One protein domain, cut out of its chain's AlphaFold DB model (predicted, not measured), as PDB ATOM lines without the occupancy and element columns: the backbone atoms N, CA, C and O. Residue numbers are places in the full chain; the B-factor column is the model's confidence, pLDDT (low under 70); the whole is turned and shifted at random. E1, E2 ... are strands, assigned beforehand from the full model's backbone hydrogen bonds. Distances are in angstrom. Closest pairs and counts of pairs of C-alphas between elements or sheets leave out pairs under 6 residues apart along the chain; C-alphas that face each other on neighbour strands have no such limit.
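AT A GLANCE: This is residues 405 to 459 and 514 to 601 of the 601 residues of an uncharacterized protein of Planctomycetes bacterium (UniProt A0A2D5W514). Picture a strand sandwich only partly face to face: a twisted sheet of six strands, E6 E7 E8 E9 E12 E11, makes one layer, and the smaller sheet E1 E2 E3 covers part of it. A third small sheet, E5 E4 E10, comes near the large one where E4 is near E9, and E9 leads into E10 by a tight link. The printed part has 143 residues, with no named helix and twelve named strands, E1 to E12 in chain order; each sheet, in the orders just given, is all antiparallel, and the class is all strand. The whole is compact, with a radius of gyration of the C-alphas of 14.3 A, and rounded, spanning 39 by 36 by 27 A.

HOW THE PARTS SIT: Begin with E1, residues 405 to 409, E2, residues 413 to 418, and E3, residues 435 to 441: they form a meander, each strand the antiparallel neighbour of the one before. In the hairpin E1 and E2, look for N 406 and O 417, 2.8 A apart; in the hairpin E2 and E3, N 416 and O 438 are 2.9 A apart. Next come E4, residues 455 to 459, and, past the cut, E5, residues 514 to 516, where N 515 and O 458 are 2.9 A apart. A second meander follows: E6, residues 524 to 529, E7, residues 532 to 537, E8, residues 550 to 558, and E9, residues 563 to 572. Along it find N 526 and O 534 at 2.9 A, N 535 and O 554 at 2.8 A, and N 555 and O 566 at 2.8 A. E10, residues 576 to 581, is the antiparallel neighbour of E4, with N 457 and O 579 2.9 A apart. E11, residues 586 to 592, and E12, residues 595 to 600, are a hairpin, with N 590 and O 597 2.9 A apart; E12 is also the neighbour of E9, with N 567 and O 596 2.8 A apart. The sandwich, two sheets face to face, has E1 E2 E3 with its strands at 27 degrees to those of the six-stranded sheet. The closest C-alphas of E1 and E8 are those of Leu 408 and Val 558, 6.6 A apart.

IN THESE COORDINATES: Find C-alpha 405 at (239.913, 274.555, 252.834), where E1 begins. E8 runs 27.0 A, and E9, the longest strand by residues, runs 25.8 A from C-alpha 563 at (223.922, 271.731, 253.122). E3 runs 18.1 A. E12 ends at C-alpha 600, at (221.735, 270.402, 257.527).

THE WHOLE: The two C-alphas farthest apart, those of Val 443 and Gly 574, are 42.5 A apart. Residues 460 to 513 are not printed, and C-alphas 459 and 514 are 4.6 A apart across that cut. The links E2 to E3, E3 to E4 and E7 to E8 are long. The mean pLDDT of the printed part is 93.4, and no printed residue is under 70.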
ATOM      1  N   LEU A 405     241.074 274.106 252.070       95.69
ATOM      2  CA  LEU A 405     239.913 274.555 252.834       95.69
ATOM      3  C   LEU A 405     238.845 275.039 251.863       95.69
ATOM      4  O   LEU A 405     239.130 275.857 250.998       95.69
ATOM      5  N   ALA A 406     237.615 274.582 252.033       96.88
ATOM      6  CA  ALA A 406     236.478 275.132 251.325       96.88
ATOM      7  C   ALA A 406     235.477 275.732 252.302       96.88
ATOM      8  O   ALA A 406     235.226 275.170 253.370       96.88
ATOM      9  N   ARG A 407     234.891 276.857 251.905       96.81
ATOM     10  CA  ARG A 407     233.761 277.499 252.565       96.81
ATOM     11  C   ARG A 407     232.558 277.388 251.640       96.81
ATOM     12  O   ARG A 407     232.632 277.832 250.498       96.81
ATOM     13  N   LEU A 408     231.483 276.786 252.133       96.75
ATOM     14  CA  LEU A 408     230.187 276.751 251.467       96.75
ATOM     15  C   LEU A 408     229.215 277.576 252.291       96.75
ATOM     16  O   LEU A 408     229.224 277.499 253.518       96.75
ATOM     17  N   GLU A 409     228.368 278.353 251.645       95.38
ATOM     18  CA  GLU A 409     227.378 279.149 252.358       95.38
ATOM     19  C   GLU A 409     226.124 279.363 251.525       95.38
ATOM     20  O   GLU A 409     226.180 279.348 250.303       95.38
ATOM     21  N   ASN A 410     224.996 279.567 252.199       94.31
ATOM     22  CA  ASN A 410     223.721 279.992 251.621       94.31
ATOM     23  C   ASN A 410     223.038 280.959 252.590       94.31
ATOM     24  O   ASN A 410     223.698 281.511 253.465       94.31
ATOM     25  N   GLU A 411     221.729 281.162 252.470       92.81
ATOM     26  CA  GLU A 411     220.985 282.090 253.323       92.81
ATOM     27  C   GLU A 411     220.843 281.640 254.787       92.81
ATOM     28  O   GLU A 411     220.622 282.474 255.663       92.81
ATOM     29  N   GLN A 412     220.995 280.343 255.068       93.31
ATOM     30  CA  GLN A 412     220.733 279.752 256.384       93.31
ATOM     31  C   GLN A 412     222.012 279.395 257.139       93.31
ATOM     32  O   GLN A 412     222.047 279.507 258.365       93.31
ATOM     33  N   LEU A 413     223.085 279.015 256.439       94.94
ATOM     34  CA  LEU A 413     224.298 278.504 257.074       94.94
ATOM     35  C   LEU A 413     225.604 278.897 256.374       94.94
ATOM     36  O   LEU A 413     225.636 279.333 255.221       94.94
ATOM     37  N   VAL A 414     226.698 278.699 257.109       95.38
ATOM     38  CA  VAL A 414     228.082 278.691 256.620       95.38
ATOM     39  C   VAL A 414     228.735 277.388 257.077       95.38
ATOM     40  O   VAL A 414     228.653 277.029 258.251       95.38
ATOM     41  N   ALA A 415     229.385 276.678 256.161       96.00
ATOM     42  CA  ALA A 415     230.045 275.404 256.398       96.00
ATOM     43  C   ALA A 415     231.497 275.432 255.917       96.00
ATOM     44  O   ALA A 415     231.813 276.014 254.880       96.00
ATOM     45  N   TRP A 416     232.370 274.739 256.647       96.44
ATOM     46  CA  TRP A 416     233.774 274.569 256.286       96.44
ATOM     47  C   TRP A 416     234.099 273.099 256.071       96.44
ATOM     48  O   TRP A 416     233.869 272.266 256.953       96.44
ATOM     49  N   VAL A 417     234.685 272.793 254.915       95.94
ATOM     50  CA  VAL A 417     235.176 271.461 254.548       95.94
ATOM     51  C   VAL A 417     236.693 271.512 254.429       95.94
ATOM     52  O   VAL A 417     237.250 272.366 253.742       95.94
ATOM     53  N   ARG A 418     237.376 270.586 255.098       94.69
ATOM     54  CA  ARG A 418     238.834 270.471 255.117       94.69
ATOM     55  C   ARG A 418     239.289 269.215 254.389       94.69
ATOM     56  O   ARG A 418     238.854 268.118 254.722       94.69
ATOM     57  N   GLY A 419     240.193 269.371 253.432       94.81
ATOM     58  CA  GLY A 419     240.828 268.291 252.686       94.81
ATOM     59  C   GLY A 419     242.185 267.944 253.278       94.81
ATOM     60  O   GLY A 419     242.297 267.705 254.487       94.81
ATOM     61  N   ALA A 420     243.201 267.912 252.413       93.25
ATOM     62  CA  ALA A 420     244.539 267.485 252.778       93.25
ATOM     63  C   ALA A 420     245.165 268.468 253.760       93.25
ATOM     64  O   ALA A 420     244.944 269.677 253.704       93.25
ATOM     65  N   ARG A 421     245.982 267.941 254.662       92.44
ATOM     66  CA  ARG A 421     246.737 268.748 255.612       92.44
ATOM     67  C   ARG A 421     248.014 268.029 256.027       92.44
ATOM     68  O   ARG A 421     248.072 266.799 255.945       92.44
ATOM     69  N   PRO A 422     249.019 268.757 256.530       90.56
ATOM     70  CA  PRO A 422     250.190 268.126 257.114       90.56
ATOM     71  C   PRO A 422     249.825 267.177 258.267       90.56
ATOM     72  O   PRO A 422     248.783 267.311 258.925       90.56
ATOM     73  N   ALA A 423     250.712 266.215 258.527       87.06
ATOM     74  CA  ALA A 423     250.593 265.317 259.671       87.06
ATOM     75  C   ALA A 423     250.504 266.114 260.980       87.06
ATOM     76  O   ALA A 423     251.167 267.143 261.127       87.06
ATOM     77  N   TRP A 424     249.722 265.625 261.944       88.75
ATOM     78  CA  TRP A 424     249.514 266.319 263.215       88.75
ATOM     79  C   TRP A 424     249.947 265.492 264.428       88.75
ATOM     80  O   TRP A 424     250.037 264.264 264.389       88.75
ATOM     81  N   SER A 425     250.202 266.197 265.518       85.56
ATOM     82  CA  SER A 425     250.425 265.675 266.858       85.56
ATOM     83  C   SER A 425     249.635 266.521 267.848       85.56
ATOM     84  O   SER A 425     249.134 267.595 267.516       85.56
ATOM     85  N   ALA A 426     249.590 266.109 269.110       81.38
ATOM     86  CA  ALA A 426     248.924 266.894 270.148       81.38
ATOM     87  C   ALA A 426     249.470 268.335 270.322       81.38
ATOM     88  O   ALA A 426     248.814 269.151 270.967       81.38
ATOM     89  N   LEU A 427     250.647 268.661 269.767       83.56
ATOM     90  CA  LEU A 427     251.216 270.012 269.790       83.56
ATOM     91  C   LEU A 427     251.200 270.733 268.431       83.56
ATOM     92  O   LEU A 427     251.370 271.949 268.392       83.56
ATOM     93  N   HIS A 428     251.039 270.044 267.306       88.12
ATOM     94  CA  HIS A 428     251.228 270.687 266.003       88.12
ATOM     95  C   HIS A 428     250.292 270.120 264.946       88.12
ATOM     96  O   HIS A 428     250.141 268.909 264.857       88.12
ATOM     97  N   GLY A 429     249.761 270.989 264.088       87.25
ATOM     98  CA  GLY A 429     248.831 270.652 263.012       87.25
ATOM     99  C   GLY A 429     247.387 270.544 263.487       87.25
ATOM    100  O   GLY A 429     247.124 270.198 264.641       87.25
ATOM    101  N   SER A 430     246.448 270.818 262.582       85.25
ATOM    102  CA  SER A 430     245.030 270.685 262.903       85.25
ATOM    103  C   SER A 430     244.685 269.233 263.288       85.25
ATOM    104  O   SER A 430     245.137 268.301 262.619       85.25
ATOM    105  N   PRO A 431     243.883 269.001 264.343       78.12
ATOM    106  CA  PRO A 431     243.467 267.658 264.744       78.12
ATOM    107  C   PRO A 431     242.447 267.028 263.792       78.12
ATOM    108  O   PRO A 431     242.350 265.801 263.726       78.12
ATOM    109  N   LEU A 432     241.695 267.847 263.054       81.00
ATOM    110  CA  LEU A 432     240.623 267.403 262.172       81.00
ATOM    111  C   LEU A 432     240.980 267.743 260.727       81.00
ATOM    112  O   LEU A 432     241.346 268.862 260.388       81.00
ATOM    113  N   GLY A 433     240.920 266.740 259.865       73.56
ATOM    114  CA  GLY A 433     241.001 266.916 258.418       73.56
ATOM    115  C   GLY A 433     240.020 265.973 257.756       73.56
ATOM    116  O   GLY A 433     239.376 265.179 258.439       73.56
ATOM    117  N   SER A 434     239.923 266.030 256.433       85.06
ATOM    118  CA  SER A 434     239.153 265.053 255.672       85.06
ATOM    119  C   SER A 434     237.627 265.112 255.881       85.06
ATOM    120  O   SER A 434     236.979 264.081 256.064       85.06
ATOM    121  N   GLY A 435     237.013 266.294 255.832       91.69
ATOM    122  CA  GLY A 435     235.556 266.431 255.888       91.69
ATOM    123  C   GLY A 435     235.048 267.770 256.382       91.69
ATOM    124  O   GLY A 435     235.795 268.742 256.457       91.69
ATOM    125  N   LEU A 436     233.771 267.799 256.762       92.56
ATOM    126  CA  LEU A 436     233.197 268.930 257.479       92.56
ATOM    127  C   LEU A 436     233.909 269.121 258.817       92.56
ATOM    128  O   LEU A 436     234.030 268.183 259.605       92.56
ATOM    129  N   ILE A 437     234.364 270.347 259.062       91.81
ATOM    130  CA  ILE A 437     234.999 270.724 260.326       91.81
ATOM    131  C   ILE A 437     234.104 271.636 261.160       91.81
ATOM    132  O   ILE A 437     234.155 271.556 262.377       91.81
ATOM    133  N   SER A 438     233.253 272.457 260.546       92.38
ATOM    134  CA  SER A 438     232.287 273.292 261.266       92.38
ATOM    135  C   SER A 438     231.111 273.636 260.362       92.38
ATOM    136  O   SER A 438     231.275 273.740 259.141       92.38
ATOM    137  N   VAL A 439     229.936 273.804 260.963       94.31
ATOM    138  CA  VAL A 439     228.732 274.314 260.298       94.31
ATOM    139  C   VAL A 439     228.028 275.241 261.276       94.31
ATOM    140  O   VAL A 439     227.756 274.842 262.407       94.31
ATOM    141  N   ARG A 440     227.729 276.470 260.858       93.56
ATOM    142  CA  ARG A 440     227.086 277.490 261.692       93.56
ATOM    143  C   ARG A 440     225.845 278.049 261.032       93.56
ATOM    144  O   ARG A 440     225.887 278.397 259.855       93.56
ATOM    145  N   ALA A 441     224.783 278.195 261.815       93.19
ATOM    146  CA  ALA A 441     223.587 278.908 261.392       93.19
ATOM    147  C   ALA A 441     223.870 280.416 261.281       93.19
ATOM    148  O   ALA A 441     224.593 280.985 262.099       93.19
ATOM    149  N   ARG A 442     223.289 281.080 260.280       92.00
ATOM    150  CA  ARG A 442     223.423 282.530 260.081       92.00
ATOM    151  C   ARG A 442     222.610 283.357 261.056       92.00
ATOM    152  O   ARG A 442     223.043 284.448 261.404       92.00
ATOM    153  N   VAL A 443     221.451 282.846 261.467       90.75
ATOM    154  CA  VAL A 443     220.499 283.586 262.303       90.75
ATOM    155  C   VAL A 443     221.075 283.931 263.679       90.75
ATOM    156  O   VAL A 443     220.853 285.030 264.174       90.75
ATOM    157  N   ASP A 444     221.829 283.010 264.283       87.81
ATOM    158  CA  ASP A 444     222.301 283.118 265.668       87.81
ATOM    159  C   ASP A 444     223.756 282.653 265.876       87.81
ATOM    160  O   ASP A 444     224.261 282.682 266.998       87.81
ATOM    161  N   GLY A 445     224.450 282.202 264.824       89.19
ATOM    162  CA  GLY A 445     225.822 281.694 264.925       89.19
ATOM    163  C   GLY A 445     225.959 280.320 265.585       89.19
ATOM    164  O   GLY A 445     227.088 279.878 265.852       89.19
ATOM    165  N   ARG A 446     224.844 279.634 265.872       89.81
ATOM    166  CA  ARG A 446     224.836 278.339 266.559       89.81
ATOM    167  C   ARG A 446     225.587 277.286 265.750       89.81
ATOM    168  O   ARG A 446     225.386 277.150 264.545       89.81
ATOM    169  N   GLU A 447     226.425 276.506 266.432       90.31
ATOM    170  CA  GLU A 447     227.120 275.362 265.834       90.31
ATOM    171  C   GLU A 447     226.120 274.227 265.551       90.31
ATOM    172  O   GLU A 447     225.480 273.707 266.466       90.31
ATOM    173  N   LEU A 448     225.997 273.842 264.281       92.00
ATOM    174  CA  LEU A 448     225.143 272.755 263.788       92.00
ATOM    175  C   LEU A 448     225.900 271.422 263.670       92.00
ATOM    176  O   LEU A 448     225.274 270.363 263.571       92.00
ATOM    177  N   LEU A 449     227.237 271.458 263.717       91.19
ATOM    178  CA  LEU A 449     228.110 270.286 263.660       91.19
ATOM    179  C   LEU A 449     228.988 270.169 264.921       91.19
ATOM    180  O   LEU A 449     230.146 270.584 264.922       91.19
ATOM    181  N   PRO A 450     228.481 269.570 266.012       87.62
ATOM    182  CA  PRO A 450     229.300 269.292 267.186       87.62
ATOM    183  C   PRO A 450     230.449 268.323 266.875       87.62
ATOM    184  O   PRO A 450     230.301 267.394 266.070       87.62
ATOM    185  N   ARG A 451     231.575 268.470 267.587       83.44
ATOM    186  CA  ARG A 451     232.736 267.575 267.443       83.44
ATOM    187  C   ARG A 451     232.359 266.101 267.569       83.44
ATOM    188  O   ARG A 451     231.733 265.683 268.541       83.44
ATOM    189  N   GLY A 452     232.864 265.298 266.635       85.12
ATOM    190  CA  GLY A 452     232.680 263.846 266.622       85.12
ATOM    191  C   GLY A 452     231.399 263.372 265.934       85.12
ATOM    192  O   GLY A 452     231.171 262.166 265.892       85.12
ATOM    193  N   THR A 453     230.600 264.287 265.385       91.69
ATOM    194  CA  THR A 453     229.465 263.979 264.504       91.69
ATOM    195  C   THR A 453     229.850 264.186 263.036       91.69
ATOM    196  O   THR A 453     230.882 264.791 262.752       91.69
ATOM    197  N   GLY A 454     229.073 263.645 262.094       92.94
ATOM    198  CA  GLY A 454     229.371 263.770 260.661       92.94
ATOM    199  C   GLY A 454     230.590 262.950 260.209       92.94
ATOM    200  O   GLY A 454     231.363 263.365 259.345       92.94
ATOM    201  N   GLN A 455     230.847 261.818 260.871       94.12
ATOM    202  CA  GLN A 455     232.032 261.005 260.609       94.12
ATOM    203  C   GLN A 455     231.811 259.522 260.894       94.12
ATOM    204  O   GLN A 455     231.257 259.136 261.924       94.12
ATOM    205  N   TRP A 456     232.376 258.682 260.030       95.81
ATOM    206  CA  TRP A 456     232.586 257.266 260.322       95.81
ATOM    207  C   TRP A 456     233.649 257.095 261.404       95.81
ATOM    208  O   TRP A 456     234.727 257.701 261.330       95.81
ATOM    209  N   SER A 457     233.357 256.265 262.401       96.31
ATOM    210  CA  SER A 457     234.268 255.919 263.493       96.31
ATOM    211  C   SER A 457     234.203 254.425 263.793       96.31
ATOM    212  O   SER A 457     233.139 253.827 263.727       96.31
ATOM    213  N   GLY A 458     235.333 253.819 264.155       96.88
ATOM    214  CA  GLY A 458     235.392 252.398 264.503       96.88
ATOM    215  C   GLY A 458     236.710 252.014 265.160       96.88
ATOM    216  O   GLY A 458     237.384 252.850 265.776       96.88
ATOM    217  N   ARG A 459     237.096 250.742 265.038       97.50
ATOM    218  CA  ARG A 459     238.342 250.203 265.600       97.50
ATOM    219  C   ARG A 459     239.120 249.402 264.561       97.50
ATOM    220  O   ARG A 459     238.534 248.610 263.836       97.50
ATOM    221  N   ARG A 514     241.241 253.196 267.965       95.56
ATOM    222  CA  ARG A 514     240.207 254.021 267.324       95.56
ATOM    223  C   ARG A 514     240.662 254.466 265.934       95.56
ATOM    224  O   ARG A 514     241.788 254.930 265.768       95.56
ATOM    225  N   VAL A 515     239.755 254.375 264.972       96.00
ATOM    226  CA  VAL A 515     239.892 254.980 263.646       96.00
ATOM    227  C   VAL A 515     238.703 255.882 263.362       96.00
ATOM    228  O   VAL A 515     237.620 255.682 263.917       96.00
ATOM    229  N   SER A 516     238.912 256.896 262.532       95.56
ATOM    230  CA  SER A 516     237.855 257.773 262.050       95.56
ATOM    231  C   SER A 516     238.233 258.410 260.721       95.56
ATOM    232  O   SER A 516     239.405 258.691 260.475       95.56
ATOM    233  N   SER A 517     237.231 258.678 259.891       94.56
ATOM    234  CA  SER A 517     237.366 259.473 258.662       94.56
ATOM    235  C   SER A 517     237.908 260.884 258.924       94.56
ATOM    236  O   SER A 517     238.677 261.392 258.120       94.56
ATOM    237  N   ALA A 518     237.621 261.487 260.083       91.75
ATOM    238  CA  ALA A 518     238.111 262.828 260.432       91.75
ATOM    239  C   ALA A 518     239.614 262.896 260.777       91.75
ATOM    240  O   ALA A 518     240.176 263.976 260.982       91.75
ATOM    241  N   TYR A 519     240.274 261.740 260.906       92.44
ATOM    242  CA  TYR A 519     241.698 261.686 261.224       92.44
ATOM    243  C   TYR A 519     242.592 261.592 259.991       92.44
ATOM    244  O   TYR A 519     243.792 261.804 260.127       92.44
ATOM    245  N   ALA A 520     242.061 261.267 258.811       92.69
ATOM    246  CA  ALA A 520     242.881 261.135 257.613       92.69
ATOM    247  C   ALA A 520     243.467 262.493 257.181       92.69
ATOM    248  O   ALA A 520     242.779 263.514 257.170       92.69
ATOM    249  N   THR A 521     244.754 262.508 256.826       92.19
ATOM    250  CA  THR A 521     245.477 263.731 256.424       92.19
ATOM    251  C   THR A 521     245.574 263.918 254.916       92.19
ATOM    252  O   THR A 521     245.826 265.029 254.462       92.19
ATOM    253  N   ALA A 522     245.379 262.855 254.134       92.19
ATOM    254  CA  ALA A 522     245.604 262.838 252.688       92.19
ATOM    255  C   ALA A 522     244.319 263.010 251.854       92.19
ATOM    256  O   ALA A 522     244.315 262.676 250.670       92.19
ATOM    257  N   ALA A 523     243.233 263.503 252.457       92.25
ATOM    258  CA  ALA A 523     241.967 263.696 251.756       92.25
ATOM    259  C   ALA A 523     242.087 264.725 250.637       92.25
ATOM    260  O   ALA A 523     242.713 265.762 250.818       92.25
ATOM    261  N   ARG A 524     241.458 264.488 249.491       93.31
ATOM    262  CA  ARG A 524     241.530 265.415 248.356       93.31
ATOM    263  C   ARG A 524     240.175 266.042 248.120       93.31
ATOM    264  O   ARG A 524     239.210 265.318 247.904       93.31
ATOM    265  N   ILE A 525     240.120 267.372 248.159       94.81
ATOM    266  CA  ILE A 525     238.934 268.116 247.737       94.81
ATOM    267  C   ILE A 525     239.054 268.391 246.243       94.81
ATOM    268  O   ILE A 525     240.067 268.904 245.766       94.81
ATOM    269  N   SER A 526     237.980 268.111 245.520       95.00
ATOM    270  CA  SER A 526     237.774 268.568 244.154       95.00
ATOM    271  C   SER A 526     236.412 269.248 244.050       95.00
ATOM    272  O   SER A 526     235.460 268.874 244.732       95.00
ATOM    273  N   GLN A 527     236.324 270.289 243.229       95.31
ATOM    274  CA  GLN A 527     235.049 270.928 242.932       95.31
ATOM    275  C   GLN A 527     234.347 270.112 241.843       95.31
ATOM    276  O   GLN A 527     234.829 270.056 240.714       95.31
ATOM    277  N   SER A 528     233.246 269.450 242.201       93.75
ATOM    278  CA  SER A 528     232.489 268.567 241.304       93.75
ATOM    279  C   SER A 528     231.424 269.324 240.503       93.75
ATOM    280  O   SER A 528     231.094 268.931 239.387       93.75
ATOM    281  N   ALA A 529     230.922 270.435 241.045       94.50
ATOM    282  CA  ALA A 529     230.011 271.367 240.384       94.50
ATOM    283  C   ALA A 529     230.214 272.786 240.959       94.50
ATOM    284  O   ALA A 529     230.897 272.934 241.975       94.50
ATOM    285  N   PRO A 530     229.617 273.849 240.381       95.00
ATOM    286  CA  PRO A 530     229.795 275.220 240.875       95.00
ATOM    287  C   PRO A 530     229.548 275.385 242.383       95.00
ATOM    288  O   PRO A 530     230.296 276.097 243.045       95.00
ATOM    289  N   LEU A 531     228.566 274.661 242.928       96.38
ATOM    290  CA  LEU A 531     228.173 274.682 244.342       96.38
ATOM    291  C   LEU A 531     228.337 273.318 245.031       96.38
ATOM    292  O   LEU A 531     227.676 273.047 246.034       96.38
ATOM    293  N   ALA A 532     229.196 272.448 244.487       97.25
ATOM    294  CA  ALA A 532     229.428 271.121 245.044       97.25
ATOM    295  C   ALA A 532     230.912 270.743 245.109       97.25
ATOM    296  O   ALA A 532     231.716 271.081 244.236       97.25
ATOM    297  N   LEU A 533     231.259 270.003 246.158       97.38
ATOM    298  CA  LEU A 533     232.575 269.430 246.397       97.38
ATOM    299  C   LEU A 533     232.461 267.916 246.480       97.38
ATOM    300  O   LEU A 533     231.585 267.399 247.170       97.38
ATOM    301  N   ALA A 534     233.410 267.231 245.858       97.25
ATOM    302  CA  ALA A 534     233.704 265.838 246.132       97.25
ATOM    303  C   ALA A 534     234.978 265.759 246.980       97.25
ATOM    304  O   ALA A 534     235.962 266.467 246.735       97.25
ATOM    305  N   LEU A 535     234.959 264.897 247.989       97.06
ATOM    306  CA  LEU A 535     236.092 264.603 248.850       97.06
ATOM    307  C   LEU A 535     236.356 263.102 248.846       97.06
ATOM    308  O   LEU A 535     235.520 262.305 249.271       97.06
ATOM    309  N   GLU A 536     237.556 262.735 248.416       96.81
ATOM    310  CA  GLU A 536     238.056 261.362 248.476       96.81
ATOM    311  C   GLU A 536     238.988 261.207 249.672       96.81
ATOM    312  O   GLU A 536     239.882 262.033 249.891       96.81
ATOM    313  N   THR A 537     238.784 260.156 250.465       96.12
ATOM    314  CA  THR A 537     239.571 259.911 251.675       96.12
ATOM    315  C   THR A 537     239.552 258.444 252.116       96.12
ATOM    316  O   THR A 537     239.055 257.564 251.420       96.12
ATOM    317  N   SER A 538     240.109 258.175 253.294       96.12
ATOM    318  CA  SER A 538     240.139 256.891 253.975       96.12
ATOM    319  C   SER A 538     239.717 257.052 255.439       96.12
ATOM    320  O   SER A 538     239.614 258.157 255.979       96.12
ATOM    321  N   LEU A 539     239.546 255.938 256.149       96.38
ATOM    322  CA  LEU A 539     239.643 255.965 257.606       96.38
ATOM    323  C   LEU A 539     241.093 256.272 258.010       96.38
ATOM    324  O   LEU A 539     242.034 255.828 257.355       96.38
ATOM    325  N   GLY A 540     241.281 257.030 259.087       94.62
ATOM    326  CA  GLY A 540     242.592 257.355 259.644       94.62
ATOM    327  C   GLY A 540     242.687 257.032 261.132       94.62
ATOM    328  O   GLY A 540     241.683 256.885 261.830       94.62
ATOM    329  N   ARG A 541     243.912 256.925 261.641       92.81
ATOM    330  CA  ARG A 541     244.222 256.835 263.077       92.81
ATOM    331  C   ARG A 541     244.433 258.233 263.655       92.81
ATOM    332  O   ARG A 541     244.850 259.109 262.907       92.81
ATOM    333  N   PRO A 542     244.290 258.442 264.979       88.69
ATOM    334  CA  PRO A 542     244.502 259.746 265.604       88.69
ATOM    335  C   PRO A 542     245.817 260.440 265.237       88.69
ATOM    336  O   PRO A 542     245.840 261.649 265.254       88.69
ATOM    337  N   GLY A 543     246.890 259.732 264.863       84.56
ATOM    338  CA  GLY A 543     248.146 260.340 264.385       84.56
ATOM    339  C   GLY A 543     248.144 260.852 262.938       84.56
ATOM    340  O   GLY A 543     249.183 261.288 262.456       84.56
ATOM    341  N   GLY A 544     247.029 260.758 262.212       88.88
ATOM    342  CA  GLY A 544     246.941 261.138 260.799       88.88
ATOM    343  C   GLY A 544     247.120 259.988 259.806       88.88
ATOM    344  O   GLY A 544     246.742 260.110 258.645       88.88
ATOM    345  N   GLN A 545     247.672 258.855 260.253       89.25
ATOM    346  CA  GLN A 545     247.964 257.711 259.390       89.25
ATOM    347  C   GLN A 545     246.670 257.090 258.841       89.25
ATOM    348  O   GLN A 545     245.845 256.602 259.620       89.25
ATOM    349  N   GLY A 546     246.522 257.085 257.514       91.88
ATOM    350  CA  GLY A 546     245.444 256.384 256.817       91.88
ATOM    351  C   GLY A 546     245.486 254.875 257.067       91.88
ATOM    352  O   GLY A 546     246.552 254.291 257.265       91.88
ATOM    353  N   LEU A 547     244.317 254.246 257.101       95.06
ATOM    354  CA  LEU A 547     244.179 252.799 257.148       95.06
ATOM    355  C   LEU A 547     244.290 252.250 255.722       95.06
ATOM    356  O   LEU A 547     243.546 252.673 254.841       95.06
ATOM    357  N   GLU A 548     245.224 251.326 255.504       94.81
ATOM    358  CA  GLU A 548     245.416 250.673 254.205       94.81
ATOM    359  C   GLU A 548     244.121 250.004 253.730       94.81
ATOM    360  O   GLU A 548     243.388 249.420 254.531       94.81
ATOM    361  N   ASN A 549     243.842 250.092 252.426       95.44
ATOM    362  CA  ASN A 549     242.637 249.539 251.793       95.44
ATOM    363  C   ASN A 549     241.322 250.049 252.412       95.44
ATOM    364  O   ASN A 549     240.310 249.349 252.420       95.44
ATOM    365  N   SER A 550     241.339 251.239 253.018       97.50
ATOM    366  CA  SER A 550     240.122 251.959 253.369       97.50
ATOM    367  C   SER A 550     239.896 253.084 252.375       97.50
ATOM    368  O   SER A 550     240.802 253.874 252.110       97.50
ATOM    369  N   ARG A 551     238.666 253.185 251.875       97.56
ATOM    370  CA  ARG A 551     238.262 254.205 250.914       97.56
ATOM    371  C   ARG A 551     236.874 254.723 251.247       97.56
ATOM    372  O   ARG A 551     235.962 253.954 251.558       97.56
ATOM    373  N   LEU A 552     236.735 256.036 251.175       97.12
ATOM    374  CA  LEU A 552     235.517 256.757 251.468       97.12
ATOM    375  C   LEU A 552     235.370 257.949 250.523       97.12
ATOM    376  O   LEU A 552     236.341 258.647 250.235       97.12
ATOM    377  N   GLU A 553     234.144 258.185 250.078       97.56
ATOM    378  CA  GLU A 553     233.773 259.332 249.251       97.56
ATOM    379  C   GLU A 553     232.739 260.177 249.988       97.56
ATOM    380  O   GLU A 553     231.849 259.642 250.661       97.56
ATOM    381  N   ARG A 554     232.866 261.500 249.878       97.62
ATOM    382  CA  ARG A 554     231.906 262.459 250.420       97.62
ATOM    383  C   ARG A 554     231.553 263.487 249.368       97.62
ATOM    384  O   ARG A 554     232.445 264.112 248.806       97.62
ATOM    385  N   ASP A 555     230.266 263.703 249.186       97.81
ATOM    386  CA  ASP A 555     229.728 264.757 248.347       97.81
ATOM    387  C   ASP A 555     229.073 265.806 249.249       97.81
ATOM    388  O   ASP A 555     228.237 265.483 250.101       97.81
ATOM    389  N   TYR A 556     229.467 267.062 249.063       97.88
ATOM    390  CA  TYR A 556     228.882 268.226 249.718       97.88
ATOM    391  C   TYR A 556     228.282 269.124 248.651       97.88
ATOM    392  O   TYR A 556     228.992 269.520 247.731       97.88
ATOM    393  N   ALA A 557     227.011 269.483 248.775       97.25
ATOM    394  CA  ALA A 557     226.370 270.443 247.886       97.25
ATOM    395  C   ALA A 557     225.574 271.451 248.707       97.25
ATOM    396  O   ALA A 557     224.881 271.070 249.649       97.25
ATOM    397  N   VAL A 558     225.681 272.729 248.360       95.19
ATOM    398  CA  VAL A 558     224.875 273.781 248.979       95.19
ATOM    399  C   VAL A 558     223.740 274.181 248.039       95.19
ATOM    400  O   VAL A 558     223.970 274.424 246.854       95.19
ATOM    401  N   ASP A 559     222.519 274.218 248.566       90.00
ATOM    402  CA  ASP A 559     221.318 274.677 247.863       90.00
ATOM    403  C   ASP A 559     220.640 275.833 248.624       90.00
ATOM    404  O   ASP A 559     221.208 276.391 249.574       90.00
ATOM    405  N   GLU A 560     219.445 276.230 248.182       84.38
ATOM    406  CA  GLU A 560     218.603 277.206 248.877       84.38
ATOM    407  C   GLU A 560     218.146 276.638 250.229       84.38
ATOM    408  O   GLU A 560     217.140 275.946 250.353       84.38
ATOM    409  N   GLY A 561     218.926 276.937 251.266       86.88
ATOM    410  CA  GLY A 561     218.553 276.710 252.657       86.88
ATOM    411  C   GLY A 561     219.134 275.466 253.320       86.88
ATOM    412  O   GLY A 561     218.943 275.324 254.523       86.88
ATOM    413  N   ALA A 562     219.880 274.604 252.619       94.56
ATOM    414  CA  ALA A 562     220.581 273.501 253.271       94.56
ATOM    415  C   ALA A 562     221.993 273.219 252.735       94.56
ATOM    416  O   ALA A 562     222.386 273.602 251.632       94.56
ATOM    417  N   LEU A 563     222.748 272.481 253.549       97.06
ATOM    418  CA  LEU A 563     223.922 271.731 253.122       97.06
ATOM    419  C   LEU A 563     223.530 270.261 252.963       97.06
ATOM    420  O   LEU A 563     223.257 269.574 253.950       97.06
ATOM    421  N   CYS A 564     223.540 269.777 251.729       97.62
ATOM    422  CA  CYS A 564     223.351 268.375 251.393       97.62
ATOM    423  C   CYS A 564     224.675 267.624 251.552       97.62
ATOM    424  O   CYS A 564     225.694 268.008 250.971       97.62
ATOM    425  N   VAL A 565     224.654 266.538 252.321       97.75
ATOM    426  CA  VAL A 565     225.813 265.677 252.564       97.75
ATOM    427  C   VAL A 565     225.471 264.260 252.142       97.75
ATOM    428  O   VAL A 565     224.453 263.716 252.568       97.75
ATOM    429  N   THR A 566     226.328 263.646 251.333       97.94
ATOM    430  CA  THR A 566     226.291 262.207 251.054       97.94
ATOM    431  C   THR A 566     227.653 261.607 251.342       97.94
ATOM    432  O   THR A 566     228.657 262.075 250.822       97.94
ATOM    433  N   GLU A 567     227.698 260.557 252.152       97.25
ATOM    434  CA  GLU A 567     228.914 259.808 252.448       97.25
ATOM    435  C   GLU A 567     228.764 258.350 252.033       97.25
ATOM    436  O   GLU A 567     227.773 257.702 252.374       97.25
ATOM    437  N   ARG A 568     229.775 257.818 251.343       97.88
ATOM    438  CA  ARG A 568     229.847 256.420 250.910       97.88
ATOM    439  C   ARG A 568     231.115 255.776 251.449       97.88
ATOM    440  O   ARG A 568     232.222 256.130 251.045       97.88
ATOM    441  N   LEU A 569     230.963 254.807 252.345       97.25
ATOM    442  CA  LEU A 569     232.069 253.968 252.799       97.25
ATOM    443  C   LEU A 569     232.260 252.805 251.813       97.25
ATOM    444  O   LEU A 569     231.525 251.818 251.837       97.25
ATOM    445  N   LEU A 570     233.251 252.936 250.934       97.75
ATOM    446  CA  LEU A 570     233.515 251.958 249.878       97.75
ATOM    447  C   LEU A 570     234.289 250.755 250.416       97.75
ATOM    448  O   LEU A 570     233.914 249.613 250.176       97.75
ATOM    449  N   GLU A 571     235.339 251.019 251.195       97.50
ATOM    450  CA  GLU A 571     236.207 249.985 251.754       97.50
ATOM    451  C   GLU A 571     236.567 250.304 253.209       97.50
ATOM    452  O   GLU A 571     236.911 251.437 253.568       97.50
ATOM    453  N   THR A 572     236.509 249.290 254.072       96.50
ATOM    454  CA  THR A 572     236.708 249.460 255.519       96.50
ATOM    455  C   THR A 572     238.169 249.378 255.954       96.50
ATOM    456  O   THR A 572     238.468 249.732 257.094       96.50
ATOM    457  N   GLY A 573     239.079 248.875 255.112       95.88
ATOM    458  CA  GLY A 573     240.475 248.613 255.487       95.88
ATOM    459  C   GLY A 573     240.634 247.656 256.675       95.88
ATOM    460  O   GLY A 573     241.584 247.764 257.447       95.88
ATOM    461  N   GLY A 574     239.655 246.771 256.897       94.31
ATOM    462  CA  GLY A 574     239.629 245.870 258.053       94.31
ATOM    463  C   GLY A 574     239.203 246.533 259.369       94.31
ATOM    464  O   GLY A 574     239.335 245.926 260.433       94.31
ATOM    465  N   ALA A 575     238.689 247.767 259.333       96.94
ATOM    466  CA  ALA A 575     238.058 248.369 260.498       96.94
ATOM    467  C   ALA A 575     236.750 247.644 260.854       96.94
ATOM    468  O   ALA A 575     235.941 247.310 259.989       96.94
ATOM    469  N   ALA A 576     236.540 247.437 262.151       96.69
ATOM    470  CA  ALA A 576     235.364 246.793 262.720       96.69
ATOM    471  C   ALA A 576     234.596 247.758 263.634       96.69
ATOM    472  O   ALA A 576     235.132 248.785 264.068       96.69
ATOM    473  N   ALA A 577     233.348 247.391 263.953       95.88
ATOM    474  CA  ALA A 577     232.430 248.200 264.760       95.88
ATOM    475  C   ALA A 577     232.319 249.641 264.232       95.88
ATOM    476  O   ALA A 577     232.475 250.602 264.985       95.88
ATOM    477  N   LEU A 578     232.145 249.761 262.912       96.44
ATOM    478  CA  LEU A 578     231.980 251.044 262.247       96.44
ATOM    479  C   LEU A 578     230.574 251.575 262.499       96.44
ATOM    480  O   LEU A 578     229.591 250.880 262.261       96.44
ATOM    481  N   ASP A 579     230.513 252.814 262.962       95.88
ATOM    482  CA  ASP A 579     229.283 253.566 263.145       95.88
ATOM    483  C   ASP A 579     229.435 254.969 262.553       95.88
ATOM    484  O   ASP A 579     230.543 255.515 262.459       95.88
ATOM    485  N   TYR A 580     228.298 255.541 262.169       95.88
ATOM    486  CA  TYR A 580     228.187 256.917 261.731       95.88
ATOM    487  C   TYR A 580     227.266 257.693 262.665       95.88
ATOM    488  O   TYR A 580     226.042 257.504 262.695       95.88
ATOM    489  N   THR A 581     227.865 258.627 263.396       93.69
ATOM    490  CA  THR A 581     227.132 259.526 264.280       93.69
ATOM    491  C   THR A 581     226.601 260.710 263.474       93.69
ATOM    492  O   THR A 581     227.372 261.557 263.021       93.69
ATOM    493  N   LEU A 582     225.279 260.771 263.290       95.31
ATOM    494  CA  LEU A 582     224.623 261.889 262.608       95.31
ATOM    495  C   LEU A 582     224.769 263.183 263.423       95.31
ATOM    496  O   LEU A 582     224.685 263.134 264.654       95.31
ATOM    497  N   PRO A 583     224.957 264.340 262.768       94.44
ATOM    498  CA  PRO A 583     224.824 265.629 263.438       94.44
ATOM    499  C   PRO A 583     223.407 265.806 264.020       94.44
ATOM    500  O   PRO A 583     222.446 265.378 263.378       94.44
ATOM    501  N   PRO A 584     223.228 266.452 265.191       90.88
ATOM    502  CA  PRO A 584     221.910 266.587 265.821       90.88
ATOM    503  C   PRO A 584     220.866 267.336 264.981       90.88
ATOM    504  O   PRO A 584     219.676 267.110 265.163       90.88
ATOM    505  N   GLY A 585     221.307 268.217 264.079       87.62
ATOM    506  CA  GLY A 585     220.448 268.970 263.157       87.62
ATOM    507  C   GLY A 585     220.228 268.302 261.796       87.62
ATOM    508  O   GLY A 585     219.768 268.968 260.876       87.62
ATOM    509  N   ALA A 586     220.603 267.030 261.626       95.69
ATOM    510  CA  ALA A 586     220.435 266.325 260.359       95.69
ATOM    511  C   ALA A 586     218.956 266.004 260.083       95.69
ATOM    512  O   ALA A 586     218.299 265.336 260.884       95.69
ATOM    513  N   VAL A 587     218.465 266.429 258.921       96.56
ATOM    514  CA  VAL A 587     217.124 266.123 258.397       96.56
ATOM    515  C   VAL A 587     217.221 265.313 257.102       96.56
ATOM    516  O   VAL A 587     218.314 265.138 256.555       96.56
ATOM    517  N   ASP A 588     216.093 264.768 256.641       96.56
ATOM    518  CA  ASP A 588     215.988 263.947 255.420       96.56
ATOM    519  C   ASP A 588     217.013 262.803 255.357       96.56
ATOM    520  O   ASP A 588     217.616 262.494 254.326       96.56
ATOM    521  N   VAL A 589     217.234 262.176 256.513       97.81
ATOM    522  CA  VAL A 589     218.261 261.155 256.685       97.81
ATOM    523  C   VAL A 589     217.877 259.882 255.939       97.81
ATOM    524  O   VAL A 589     216.892 259.223 256.268       97.81
ATOM    525  N   THR A 590     218.730 259.473 255.007       98.00
ATOM    526  CA  THR A 590     218.645 258.181 254.322       98.00
ATOM    527  C   THR A 590     219.857 257.328 254.681       98.00
ATOM    528  O   THR A 590     220.997 257.776 254.562       98.00
ATOM    529  N   ARG A 591     219.621 256.084 255.115       96.94
ATOM    530  CA  ARG A 591     220.669 255.083 255.372       96.94
ATOM    531  C   ARG A 591     220.431 253.870 254.481       96.94
ATOM    532  O   ARG A 591     219.409 253.205 254.621       96.94
ATOM    533  N   SER A 592     221.370 253.580 253.587       95.12
ATOM    534  CA  SER A 592     221.306 252.419 252.694       95.12
ATOM    535  C   SER A 592     222.670 251.741 252.625       95.12
ATOM    536  O   SER A 592     223.599 252.234 251.980       95.12
ATOM    537  N   GLY A 593     222.813 250.627 253.348       91.75
ATOM    538  CA  GLY A 593     224.085 249.917 253.488       91.75
ATOM    539  C   GLY A 593     225.190 250.835 254.013       91.75
ATOM    540  O   GLY A 593     225.083 251.390 255.104       91.75
ATOM    541  N   ASN A 594     226.231 251.022 253.202       94.62
ATOM    542  CA  ASN A 594     227.384 251.869 253.517       94.62
ATOM    543  C   ASN A 594     227.230 253.330 253.054       94.62
ATOM    544  O   ASN A 594     228.208 254.081 253.056       94.62
ATOM    545  N   THR A 595     226.031 253.727 252.623       97.75
ATOM    546  CA  THR A 595     225.729 255.091 252.175       97.75
ATOM    547  C   THR A 595     224.825 255.795 253.174       97.75
ATOM    548  O   THR A 595     223.811 255.240 253.614       97.75
ATOM    549  N   ILE A 596     225.183 257.031 253.512       97.81
ATOM    550  CA  ILE A 596     224.403 257.907 254.381       97.81
ATOM    551  C   ILE A 596     224.250 259.252 253.692       97.81
ATOM    552  O   ILE A 596     225.246 259.868 253.321       97.81
ATOM    553  N   SER A 597     223.013 259.718 253.573       97.94
ATOM    554  CA  SER A 597     222.697 261.050 253.061       97.94
ATOM    555  C   SER A 597     221.832 261.801 254.061       97.94
ATOM    556  O   SER A 597     220.990 261.194 254.721       97.94
ATOM    557  N   TYR A 598     222.060 263.103 254.205       97.75
ATOM    558  CA  TYR A 598     221.269 263.989 255.059       97.75
ATOM    559  C   TYR A 598     221.424 265.449 254.623       97.75
ATOM    560  O   TYR A 598     222.340 265.799 253.874       97.75
ATOM    561  N   ARG A 599     220.543 266.306 255.133       97.00
ATOM    562  CA  ARG A 599     220.612 267.764 254.993       97.00
ATOM    563  C   ARG A 599     220.875 268.406 256.353       97.00
ATOM    564  O   ARG A 599     220.387 267.914 257.369       97.00
ATOM    565  N   LEU A 600     221.638 269.494 256.379       96.00
ATOM    566  CA  LEU A 600     221.735 270.402 257.527       96.00
ATOM    567  C   LEU A 600     221.060 271.719 257.166       96.00
ATOM    568  O   LEU A 600     221.357 272.259 256.101       96.00
ATOM    569  N   VAL A 601     220.178 272.196 258.045       91.12
ATOM    570  CA  VAL A 601     219.379 273.422 257.889       91.12
ATOM    571  C   VAL A 601     219.639 274.404 259.020       91.12
ATOM    572  O   VAL A 601     219.819 273.946 260.176       91.12
TER     573      VAL A 601